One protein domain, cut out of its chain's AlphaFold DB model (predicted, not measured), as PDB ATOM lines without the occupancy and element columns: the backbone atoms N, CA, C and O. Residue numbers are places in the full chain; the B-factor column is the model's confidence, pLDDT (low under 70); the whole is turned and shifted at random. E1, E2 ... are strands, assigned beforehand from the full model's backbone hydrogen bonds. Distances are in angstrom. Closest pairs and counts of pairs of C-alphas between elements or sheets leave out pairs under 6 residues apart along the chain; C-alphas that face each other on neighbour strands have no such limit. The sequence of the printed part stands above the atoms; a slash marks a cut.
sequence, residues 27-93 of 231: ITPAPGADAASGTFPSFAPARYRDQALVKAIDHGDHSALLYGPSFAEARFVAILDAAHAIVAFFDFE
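AT A GLANCE: This is residues 27 to 93 of the 231 residues of an uncharacterized protein of Sorangium cellulosum (strain So ce56) (UniProt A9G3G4). A long looping lead-in, residues 27 to 50, winds about the E1 edge of a single twisted sheet, in which four strands zigzag from E1 to E4. The sheet is a meander, each strand the antiparallel neighbour of the one before, in the order E1, E2, E3, E4. The printed part has 67 residues and no named helix; its class is all strand, with under half of the residues, 27 of 67, in named elements. It is compact and rounded, with a radius of gyration of the C-alphas of 11.0 A and spans of 30 by 26 by 17 A.

HOW THE PARTS SIT: Residues 47 to 48 pair antiparallel with residues 51 to 52 of E1, residues 51 to 58. E1 is an edge strand and forms a hairpin with E2, residues 62 to 68, at 155 degrees between directions; N 57 and O 64 are within hydrogen-bond range at 2.8 A. E2 forms a hairpin with E3, residues 76 to 81, at 161 degrees, with N 65 and O 78 at 2.8 A. E3 forms a hairpin with the other edge strand, E4, residues 86 to 91, at 166 degrees, with N 90 and O 77 at 2.8 A. E1 and E4 are apart. From edge to edge the strands' lines turn by 52 degrees.

IN THESE COORDINATES: E1 begins at C-alpha 51, (329.424, 353.966, 410.545), and is 19.9 A long. E2 measures 20.1 A, E3 16.8 A and E4 14.3 A, ending at C-alpha 91, (327.893, 353.477, 398.827).

THE WHOLE: The C-alphas of Gly 32 and Val 87, the two farthest apart, are 31.3 A from each other. The printed part has no cut. The links E1 to E2 and E3 to E4 are tight, and E2 to E3 is short. Mean pLDDT of the printed part is 87.3; residues 29 to 38 are under 70.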
ATOM      1  N   ILE A  27     324.008 370.369 409.270       88.31
ATOM      2  CA  ILE A  27     323.972 369.965 410.670       88.31
ATOM      3  C   ILE A  27     325.154 369.023 410.901       88.31
ATOM      4  O   ILE A  27     325.299 368.002 410.222       88.31
ATOM      5  N   THR A  28     326.007 369.359 411.864       79.69
ATOM      6  CA  THR A  28     327.161 368.546 412.268       79.69
ATOM      7  C   THR A  28     327.112 368.253 413.764       79.69
ATOM      8  O   THR A  28     326.470 368.993 414.516       79.69
ATOM      9  N   PRO A  29     327.821 367.215 414.241       67.81
ATOM     10  CA  PRO A  29     328.068 367.054 415.664       67.81
ATOM     11  C   PRO A  29     328.785 368.282 416.230       67.81
ATOM     12  O   PRO A  29     329.522 368.967 415.515       67.81
ATOM     13  N   ALA A  30     328.574 368.565 417.517       56.12
ATOM     14  CA  ALA A  30     329.289 369.645 418.184       56.12
ATOM     15  C   ALA A  30     330.813 369.380 418.157       56.12
ATOM     16  O   ALA A  30     331.231 368.220 418.225       56.12
ATOM     17  N   PRO A  31     331.665 370.419 418.085       48.38
ATOM     18  CA  PRO A  31     333.116 370.240 418.111       48.38
ATOM     19  C   PRO A  31     333.573 369.457 419.351       48.38
ATOM     20  O   PRO A  31     333.232 369.817 420.477       48.38
ATOM     21  N   GLY A  32     334.345 368.383 419.151       47.25
ATOM     22  CA  GLY A  32     334.848 367.519 420.232       47.25
ATOM     23  C   GLY A  32     333.838 366.504 420.781       47.25
ATOM     24  O   GLY A  32     334.188 365.717 421.658       47.25
ATOM     25  N   ALA A  33     332.609 366.497 420.266       49.59
ATOM     26  CA  ALA A  33     331.659 365.424 420.499       49.59
ATOM     27  C   ALA A  33     331.991 364.264 419.546       49.59
ATOM     28  O   ALA A  33     332.222 364.485 418.354       49.59
ATOM     29  N   ASP A  34     332.020 363.027 420.050       53.72
ATOM     30  CA  ASP A  34     331.997 361.848 419.183       53.72
ATOM     31  C   ASP A  34     330.868 362.003 418.150       53.72
ATOM     32  O   ASP A  34     329.814 362.555 418.458       53.72
ATOM     33  N   ALA A  35     331.022 361.490 416.926       50.81
ATOM     34  CA  ALA A  35     329.958 361.576 415.913       50.81
ATOM     35  C   ALA A  35     328.599 361.010 416.407       50.81
ATOM     36  O   ALA A  35     327.545 361.352 415.882       50.81
ATOM     37  N   ALA A  36     328.618 360.191 417.467       48.84
ATOM     38  CA  ALA A  36     327.447 359.679 418.171       48.84
ATOM     39  C   ALA A  36     326.762 360.666 419.152       48.84
ATOM     40  O   ALA A  36     325.655 360.376 419.595       48.84
ATOM     41  N   SER A  37     327.390 361.787 419.529       49.84
ATOM     42  CA  SER A  37     326.883 362.754 420.520       49.84
ATOM     43  C   SER A  37     326.461 364.107 419.932       49.84
ATOM     44  O   SER A  37     325.994 364.980 420.667       49.84
ATOM     45  N   GLY A  38     326.537 364.269 418.609       55.72
ATOM     46  CA  GLY A  38     325.855 365.347 417.894       55.72
ATOM     47  C   GLY A  38     324.336 365.207 417.978       55.72
ATOM     48  O   GLY A  38     323.800 364.125 417.747       55.72
ATOM     49  N   THR A  39     323.618 366.290 418.285       70.94
ATOM     50  CA  THR A  39     322.146 366.285 418.288       70.94
ATOM     51  C   THR A  39     321.631 366.423 416.853       70.94
ATOM     52  O   THR A  39     321.146 367.474 416.444       70.94
ATOM     53  N   PHE A  40     321.782 365.368 416.050       83.81
ATOM     54  CA  PHE A  40     321.079 365.275 414.773       83.81
ATOM     55  C   PHE A  40     319.561 365.230 415.004       83.81
ATOM     56  O   PHE A  40     319.115 364.818 416.085       83.81
ATOM     57  N   PRO A  41     318.744 365.629 414.013       81.38
ATOM     58  CA  PRO A  41     317.299 365.491 414.112       81.38
ATOM     59  C   PRO A  41     316.897 364.048 414.434       81.38
ATOM     60  O   PRO A  41     317.456 363.105 413.883       81.38
ATOM     61  N   SER A  42     315.893 363.868 415.298       84.50
ATOM     62  CA  SER A  42     315.475 362.536 415.774       84.50
ATOM     63  C   SER A  42     315.015 361.569 414.673       84.50
ATOM     64  O   SER A  42     315.020 360.358 414.888       84.50
ATOM     65  N   PHE A  43     314.634 362.088 413.502       85.12
ATOM     66  CA  PHE A  43     314.281 361.280 412.337       85.12
ATOM     67  C   PHE A  43     315.506 360.695 411.620       85.12
ATOM     68  O   PHE A  43     315.374 359.701 410.912       85.12
ATOM     69  N   ALA A  44     316.688 361.299 411.776       88.94
ATOM     70  CA  ALA A  44     317.897 360.880 411.087       88.94
ATOM     71  C   ALA A  44     318.498 359.660 411.803       88.94
ATOM     72  O   ALA A  44     318.868 359.757 412.979       88.94
ATOM     73  N   PRO A  45     318.642 358.503 411.131       90.75
ATOM     74  CA  PRO A  45     319.290 357.354 411.742       90.75
ATOM     75  C   PRO A  45     320.722 357.717 412.131       90.75
ATOM     76  O   PRO A  45     321.518 358.096 411.274       90.75
ATOM     77  N   ALA A  46     321.065 357.576 413.412       90.12
ATOM     78  CA  ALA A  46     322.373 357.980 413.932       90.12
ATOM     79  C   ALA A  46     323.537 357.115 413.416       90.12
ATOM     80  O   ALA A  46     324.701 357.501 413.532       90.12
ATOM     81  N   ARG A  47     323.245 355.917 412.889       92.12
ATOM     82  CA  ARG A  47     324.245 354.972 412.387       92.12
ATOM     83  C   ARG A  47     323.730 354.179 411.196       92.12
ATOM     84  O   ARG A  47     322.553 353.834 411.129       92.12
ATOM     85  N   TYR A  48     324.663 353.789 410.339       94.56
ATOM     86  CA  TYR A  48     324.499 352.723 409.363       94.56
ATOM     87  C   TYR A  48     325.590 351.682 409.615       94.56
ATOM     88  O   TYR A  48     326.772 351.952 409.410       94.56
ATOM     89  N   ARG A  49     325.209 350.492 410.097       93.25
ATOM     90  CA  ARG A  49     326.155 349.465 410.575       93.25
ATOM     91  C   ARG A  49     327.118 350.046 411.630       93.25
ATOM     92  O   ARG A  49     326.688 350.564 412.661       93.25
ATOM     93  N   ASP A  50     328.417 349.950 411.383       91.81
ATOM     94  CA  ASP A  50     329.499 350.471 412.210       91.81
ATOM     95  C   ASP A  50     329.874 351.930 411.882       91.81
ATOM     96  O   ASP A  50     330.747 352.489 412.541       91.81
ATOM     97  N   GLN A  51     329.182 352.577 410.942       94.19
ATOM     98  CA  GLN A  51     329.424 353.966 410.545       94.19
ATOM     99  C   GLN A  51     328.481 354.920 411.275       94.19
ATOM    100  O   GLN A  51     327.277 354.664 411.372       94.19
ATOM    101  N   ALA A  52     329.017 356.027 411.785       93.00
ATOM    102  CA  ALA A  52     328.219 357.077 412.412       93.00
ATOM    103  C   ALA A  52     327.660 358.034 411.355       93.00
ATOM    104  O   ALA A  52     328.264 358.214 410.299       93.00
ATOM    105  N   LEU A  53     326.522 358.663 411.649       93.69
ATOM    106  CA  LEU A  53     326.090 359.869 410.950       93.69
ATOM    107  C   LEU A  53     327.075 360.986 411.304       93.69
ATOM    108  O   LEU A  53     327.252 361.304 412.477       93.69
ATOM    109  N   VAL A  54     327.758 361.541 410.307       92.69
ATOM    110  CA  VAL A  54     328.822 362.541 410.520       92.69
ATOM    111  C   VAL A  54     328.441 363.922 409.999       92.69
ATOM    112  O   VAL A  54     328.991 364.922 410.458       92.69
ATOM    113  N   LYS A  55     327.480 363.992 409.075       93.19
ATOM    114  CA  LYS A  55     326.925 365.233 408.532       93.19
ATOM    115  C   LYS A  55     325.496 364.973 408.054       93.19
ATOM    116  O   LYS A  55     325.232 363.938 407.450       93.19
ATOM    117  N   ALA A  56     324.593 365.908 408.307       95.00
ATOM    118  CA  ALA A  56     323.277 365.954 407.684       95.00
ATOM    119  C   ALA A  56     323.128 367.299 406.968       95.00
ATOM    120  O   ALA A  56     323.639 368.310 407.447       95.00
ATOM    121  N   ILE A  57     322.477 367.308 405.813       96.00
ATOM    122  CA  ILE A  57     322.232 368.511 405.020       96.00
ATOM    123  C   ILE A  57     320.731 368.573 404.764       96.00
ATOM    124  O   ILE A  57     320.204 367.688 404.093       96.00
ATOM    125  N   ASP A  58     320.053 369.564 405.331       95.25
ATOM    126  CA  ASP A  58     318.606 369.758 405.231       95.25
ATOM    127  C   ASP A  58     318.271 370.824 404.185       95.25
ATOM    128  O   ASP A  58     318.280 372.023 404.460       95.25
ATOM    129  N   HIS A  59     317.983 370.382 402.964       95.19
ATOM    130  CA  HIS A  59     317.623 371.269 401.855       95.19
ATOM    131  C   HIS A  59     316.160 371.742 401.925       95.19
ATOM    132  O   HIS A  59     315.731 372.533 401.088       95.19
ATOM    133  N   GLY A  60     315.395 371.302 402.933       93.56
ATOM    134  CA  GLY A  60     314.002 371.676 403.176       93.56
ATOM    135  C   GLY A  60     312.988 370.743 402.509       93.56
ATOM    136  O   GLY A  60     312.042 370.304 403.159       93.56
ATOM    137  N   ASP A  61     313.173 370.413 401.231       95.38
ATOM    138  CA  ASP A  61     312.341 369.443 400.498       95.38
ATOM    139  C   ASP A  61     312.904 368.010 400.530       95.38
ATOM    140  O   ASP A  61     312.195 367.041 400.247       95.38
ATOM    141  N   HIS A  62     314.173 367.873 400.907       97.50
ATOM    142  CA  HIS A  62     314.864 366.614 401.134       97.50
ATOM    143  C   HIS A  62     316.026 366.815 402.114       97.50
ATOM    144  O   HIS A  62     316.482 367.933 402.366       97.50
ATOM    145  N   SER A  63     316.560 365.718 402.644       97.56
ATOM    146  CA  SER A  63     317.800 365.740 403.419       97.56
ATOM    147  C   SER A  63     318.813 364.729 402.895       97.56
ATOM    148  O   SER A  63     318.457 363.606 402.542       97.56
ATOM    149  N   ALA A  64     320.093 365.099 402.903       98.00
ATOM    150  CA  ALA A  64     321.203 364.186 402.658       98.00
ATOM    151  C   ALA A  64     321.904 363.842 403.978       98.00
ATOM    152  O   ALA A  64     322.400 364.722 404.681       98.00
ATOM    153  N   LEU A  65     321.966 362.556 404.313       97.69
ATOM    154  CA  LEU A  65     322.632 362.040 405.508       97.69
ATOM    155  C   LEU A  65     323.930 361.347 405.105       97.69
ATOM    156  O   LEU A  65     323.902 360.360 404.371       97.69
ATOM    157  N   LEU A  66     325.062 361.850 405.587       97.56
ATOM    158  CA  LEU A  66     326.391 361.347 405.261       97.56
ATOM    159  C   LEU A  66     326.942 360.530 406.428       97.56
ATOM    160  O   LEU A  66     327.064 361.032 407.549       97.56
ATOM    161  N   TYR A  67     327.334 359.289 406.149       97.06
ATOM    162  CA  TYR A  67     327.876 358.366 407.143       97.06
ATOM    163  C   TYR A  67     329.332 358.011 406.860       97.06
ATOM    164  O   TYR A  67     329.720 357.788 405.709       97.06
ATOM    165  N   GLY A  68     330.122 357.891 407.922       95.69
ATOM    166  CA  GLY A  68     331.523 357.489 407.853       95.69
ATOM    167  C   GLY A  68     332.184 357.379 409.232       95.69
ATOM    168  O   GLY A  68     331.510 357.534 410.256       95.69
ATOM    169  N   PRO A  69     333.504 357.126 409.271       90.81
ATOM    170  CA  PRO A  69     334.281 357.061 410.508       90.81
ATOM    171  C   PRO A  69     334.417 358.424 411.192       90.81
ATOM    172  O   PRO A  69     334.477 358.510 412.416       90.81
ATOM    173  N   SER A  70     334.476 359.493 410.395       88.00
ATOM    174  CA  SER A  70     334.677 360.862 410.852       88.00
ATOM    175  C   SER A  70     334.038 361.856 409.879       88.00
ATOM    176  O   SER A  70     333.693 361.502 408.749       88.00
ATOM    177  N   PHE A  71     333.912 363.117 410.299       81.44
ATOM    178  CA  PHE A  71     333.448 364.212 409.435       81.44
ATOM    179  C   PHE A  71     334.266 364.340 408.140       81.44
ATOM    180  O   PHE A  71     333.719 364.691 407.098       81.44
ATOM    181  N   ALA A  72     335.563 364.019 408.191       85.06
ATOM    182  CA  ALA A  72     336.468 364.103 407.049       85.06
ATOM    183  C   ALA A  72     336.434 362.861 406.139       85.06
ATOM    184  O   ALA A  72     337.050 362.880 405.076       85.06
ATOM    185  N   GLU A  73     335.735 361.794 406.536       91.38
ATOM    186  CA  GLU A  73     335.805 360.462 405.917       91.38
ATOM    187  C   GLU A  73     334.415 359.892 405.583       91.38
ATOM    188  O   GLU A  73     334.190 358.681 405.613       91.38
ATOM    189  N   ALA A  74     333.450 360.758 405.264       95.94
ATOM    190  CA  ALA A  74     332.131 360.324 404.818       95.94
ATOM    191  C   ALA A  74     332.209 359.469 403.537       95.94
ATOM    192  O   ALA A  74     332.907 359.814 402.581       95.94
ATOM    193  N   ARG A  75     331.450 358.367 403.516       97.12
ATOM    194  CA  ARG A  75     331.388 357.388 402.417       97.12
ATOM    195  C   ARG A  75     329.967 357.078 401.968       97.12
ATOM    196  O   ARG A  75     329.734 356.905 400.780       97.12
ATOM    197  N   PHE A  76     329.029 356.929 402.895       98.50
ATOM    198  CA  PHE A  76     327.661 356.560 402.537       98.50
ATOM    199  C   PHE A  76     326.771 357.790 402.539       98.50
ATOM    200  O   PHE A  76     326.941 358.657 403.395       98.50
ATOM    201  N   VAL A  77     325.807 357.837 401.624       98.62
ATOM    202  CA  VAL A  77     324.813 358.913 401.562       98.62
ATOM    203  C   VAL A  77     323.420 358.305 401.514       98.62
ATOM    204  O   VAL A  77     323.117 357.542 400.600       98.62
ATOM    205  N   ALA A  78     322.573 358.653 402.480       98.44
ATOM    206  CA  ALA A  78     321.136 358.397 402.417       98.44
ATOM    207  C   ALA A  78     320.408 359.682 402.016       98.44
ATOM    208  O   ALA A  78     320.719 360.748 402.548       98.44
ATOM    209  N   ILE A  79     319.436 359.577 401.115       98.56
ATOM    210  CA  ILE A  79     318.538 360.678 400.760       98.56
ATOM    211  C   ILE A  79     317.184 360.414 401.399       98.56
ATOM    212  O   ILE A  79     316.607 359.340 401.213       98.56
ATOM    213  N   LEU A  80     316.705 361.394 402.155       98.19
ATOM    214  CA  LEU A  80     315.381 361.420 402.754       98.19
ATOM    215  C   LEU A  80     314.512 362.418 401.995       98.19
ATOM    216  O   LEU A  80     314.992 363.502 401.676       98.19
ATOM    217  N   ASP A  81     313.254 362.079 401.736       97.00
ATOM    218  CA  ASP A  81     312.271 363.043 401.231       97.00
ATOM    219  C   ASP A  81     311.763 363.990 402.341       97.00
ATOM    220  O   ASP A  81     312.147 363.875 403.507       97.00
ATOM    221  N   ALA A  82     310.862 364.915 401.995       95.31
ATOM    222  CA  ALA A  82     310.229 365.839 402.941       95.31
ATOM    223  C   ALA A  82     309.416 365.151 404.061       95.31
ATOM    224  O   ALA A  82     309.109 365.774 405.076       95.31
ATOM    225  N   ALA A  83     309.043 363.875 403.895       95.75
ATOM    226  CA  ALA A  83     308.402 363.067 404.934       95.75
ATOM    227  C   ALA A  83     309.427 362.299 405.793       95.75
ATOM    228  O   ALA A  83     309.042 361.494 406.645       95.75
ATOM    229  N   HIS A  84     310.720 362.561 405.585       95.31
ATOM    230  CA  HIS A  84     311.862 361.880 406.188       95.31
ATOM    231  C   HIS A  84     311.946 360.383 405.849       95.31
ATOM    232  O   HIS A  84     312.619 359.621 406.551       95.31
ATOM    233  N   ALA A  85     311.283 359.935 404.779       96.19
ATOM    234  CA  ALA A  85     311.409 358.570 404.294       96.19
ATOM    235  C   ALA A  85     312.703 358.430 403.490       96.19
ATOM    236  O   ALA A  85     313.001 359.259 402.634       96.19
ATOM    237  N   ILE A  86     313.474 357.368 403.738       96.75
ATOM    238  CA  ILE A  86     314.673 357.075 402.944       96.75
ATOM    239  C   ILE A  86     314.229 356.658 401.538       96.75
ATOM    240  O   ILE A  86     313.634 355.593 401.368       96.75
ATOM    241  N   VAL A  87     314.548 357.480 400.541       97.69
ATOM    242  CA  VAL A  87     314.208 357.245 399.128       97.69
ATOM    243  C   VAL A  87     315.385 356.716 398.314       97.69
ATOM    244  O   VAL A  87     315.176 356.080 397.285       97.69
ATOM    245  N   ALA A  88     316.619 356.928 398.779       98.25
ATOM    246  CA  ALA A  88     317.814 356.361 398.165       98.25
ATOM    247  C   ALA A  88     318.943 356.174 399.185       98.25
ATOM    248  O   ALA A  88     319.017 356.878 400.195       98.25
ATOM    249  N   PHE A  89     319.842 355.231 398.904       98.25
ATOM    250  CA  PHE A  89     321.032 354.978 399.711       98.25
ATOM    251  C   PHE A  89     322.198 354.553 398.818       98.25
ATOM    252  O   PHE A  89     322.082 353.585 398.066       98.25
ATOM    253  N   PHE A  90     323.330 355.244 398.934       98.62
ATOM    254  CA  PHE A  90     324.506 355.047 398.089       98.62
ATOM    255  C   PHE A  90     325.745 354.703 398.909       98.62
ATOM    256  O   PHE A  90     326.002 355.283 399.965       98.62
ATOM    257  N   ASP A  91     326.539 353.779 398.374       98.25
ATOM    258  CA  ASP A  91     327.893 353.477 398.827       98.25
ATOM    259  C   ASP A  91     328.895 354.051 397.819       98.25
ATOM    260  O   ASP A  91     328.977 353.576 396.686       98.25
ATOM    261  N   PHE A  92     329.656 355.067 398.231       98.25
ATOM    262  CA  PHE A  92     330.601 355.760 397.356       98.25
ATOM    263  C   PHE A  92     332.015 355.174 397.343       98.25
ATOM    264  O   PHE A  92     332.918 355.845 396.859       98.25
ATOM    265  N   GLU A  93     332.259 353.949 397.821       96.69
ATOM    266  CA  GLU A  93     333.621 353.372 397.866       96.69
ATOM    267  C   GLU A  93     334.407 353.541 396.552       96.69
ATOM    268  O   GLU A  93     335.582 353.905 396.580       96.69
TER     269      GLU A  93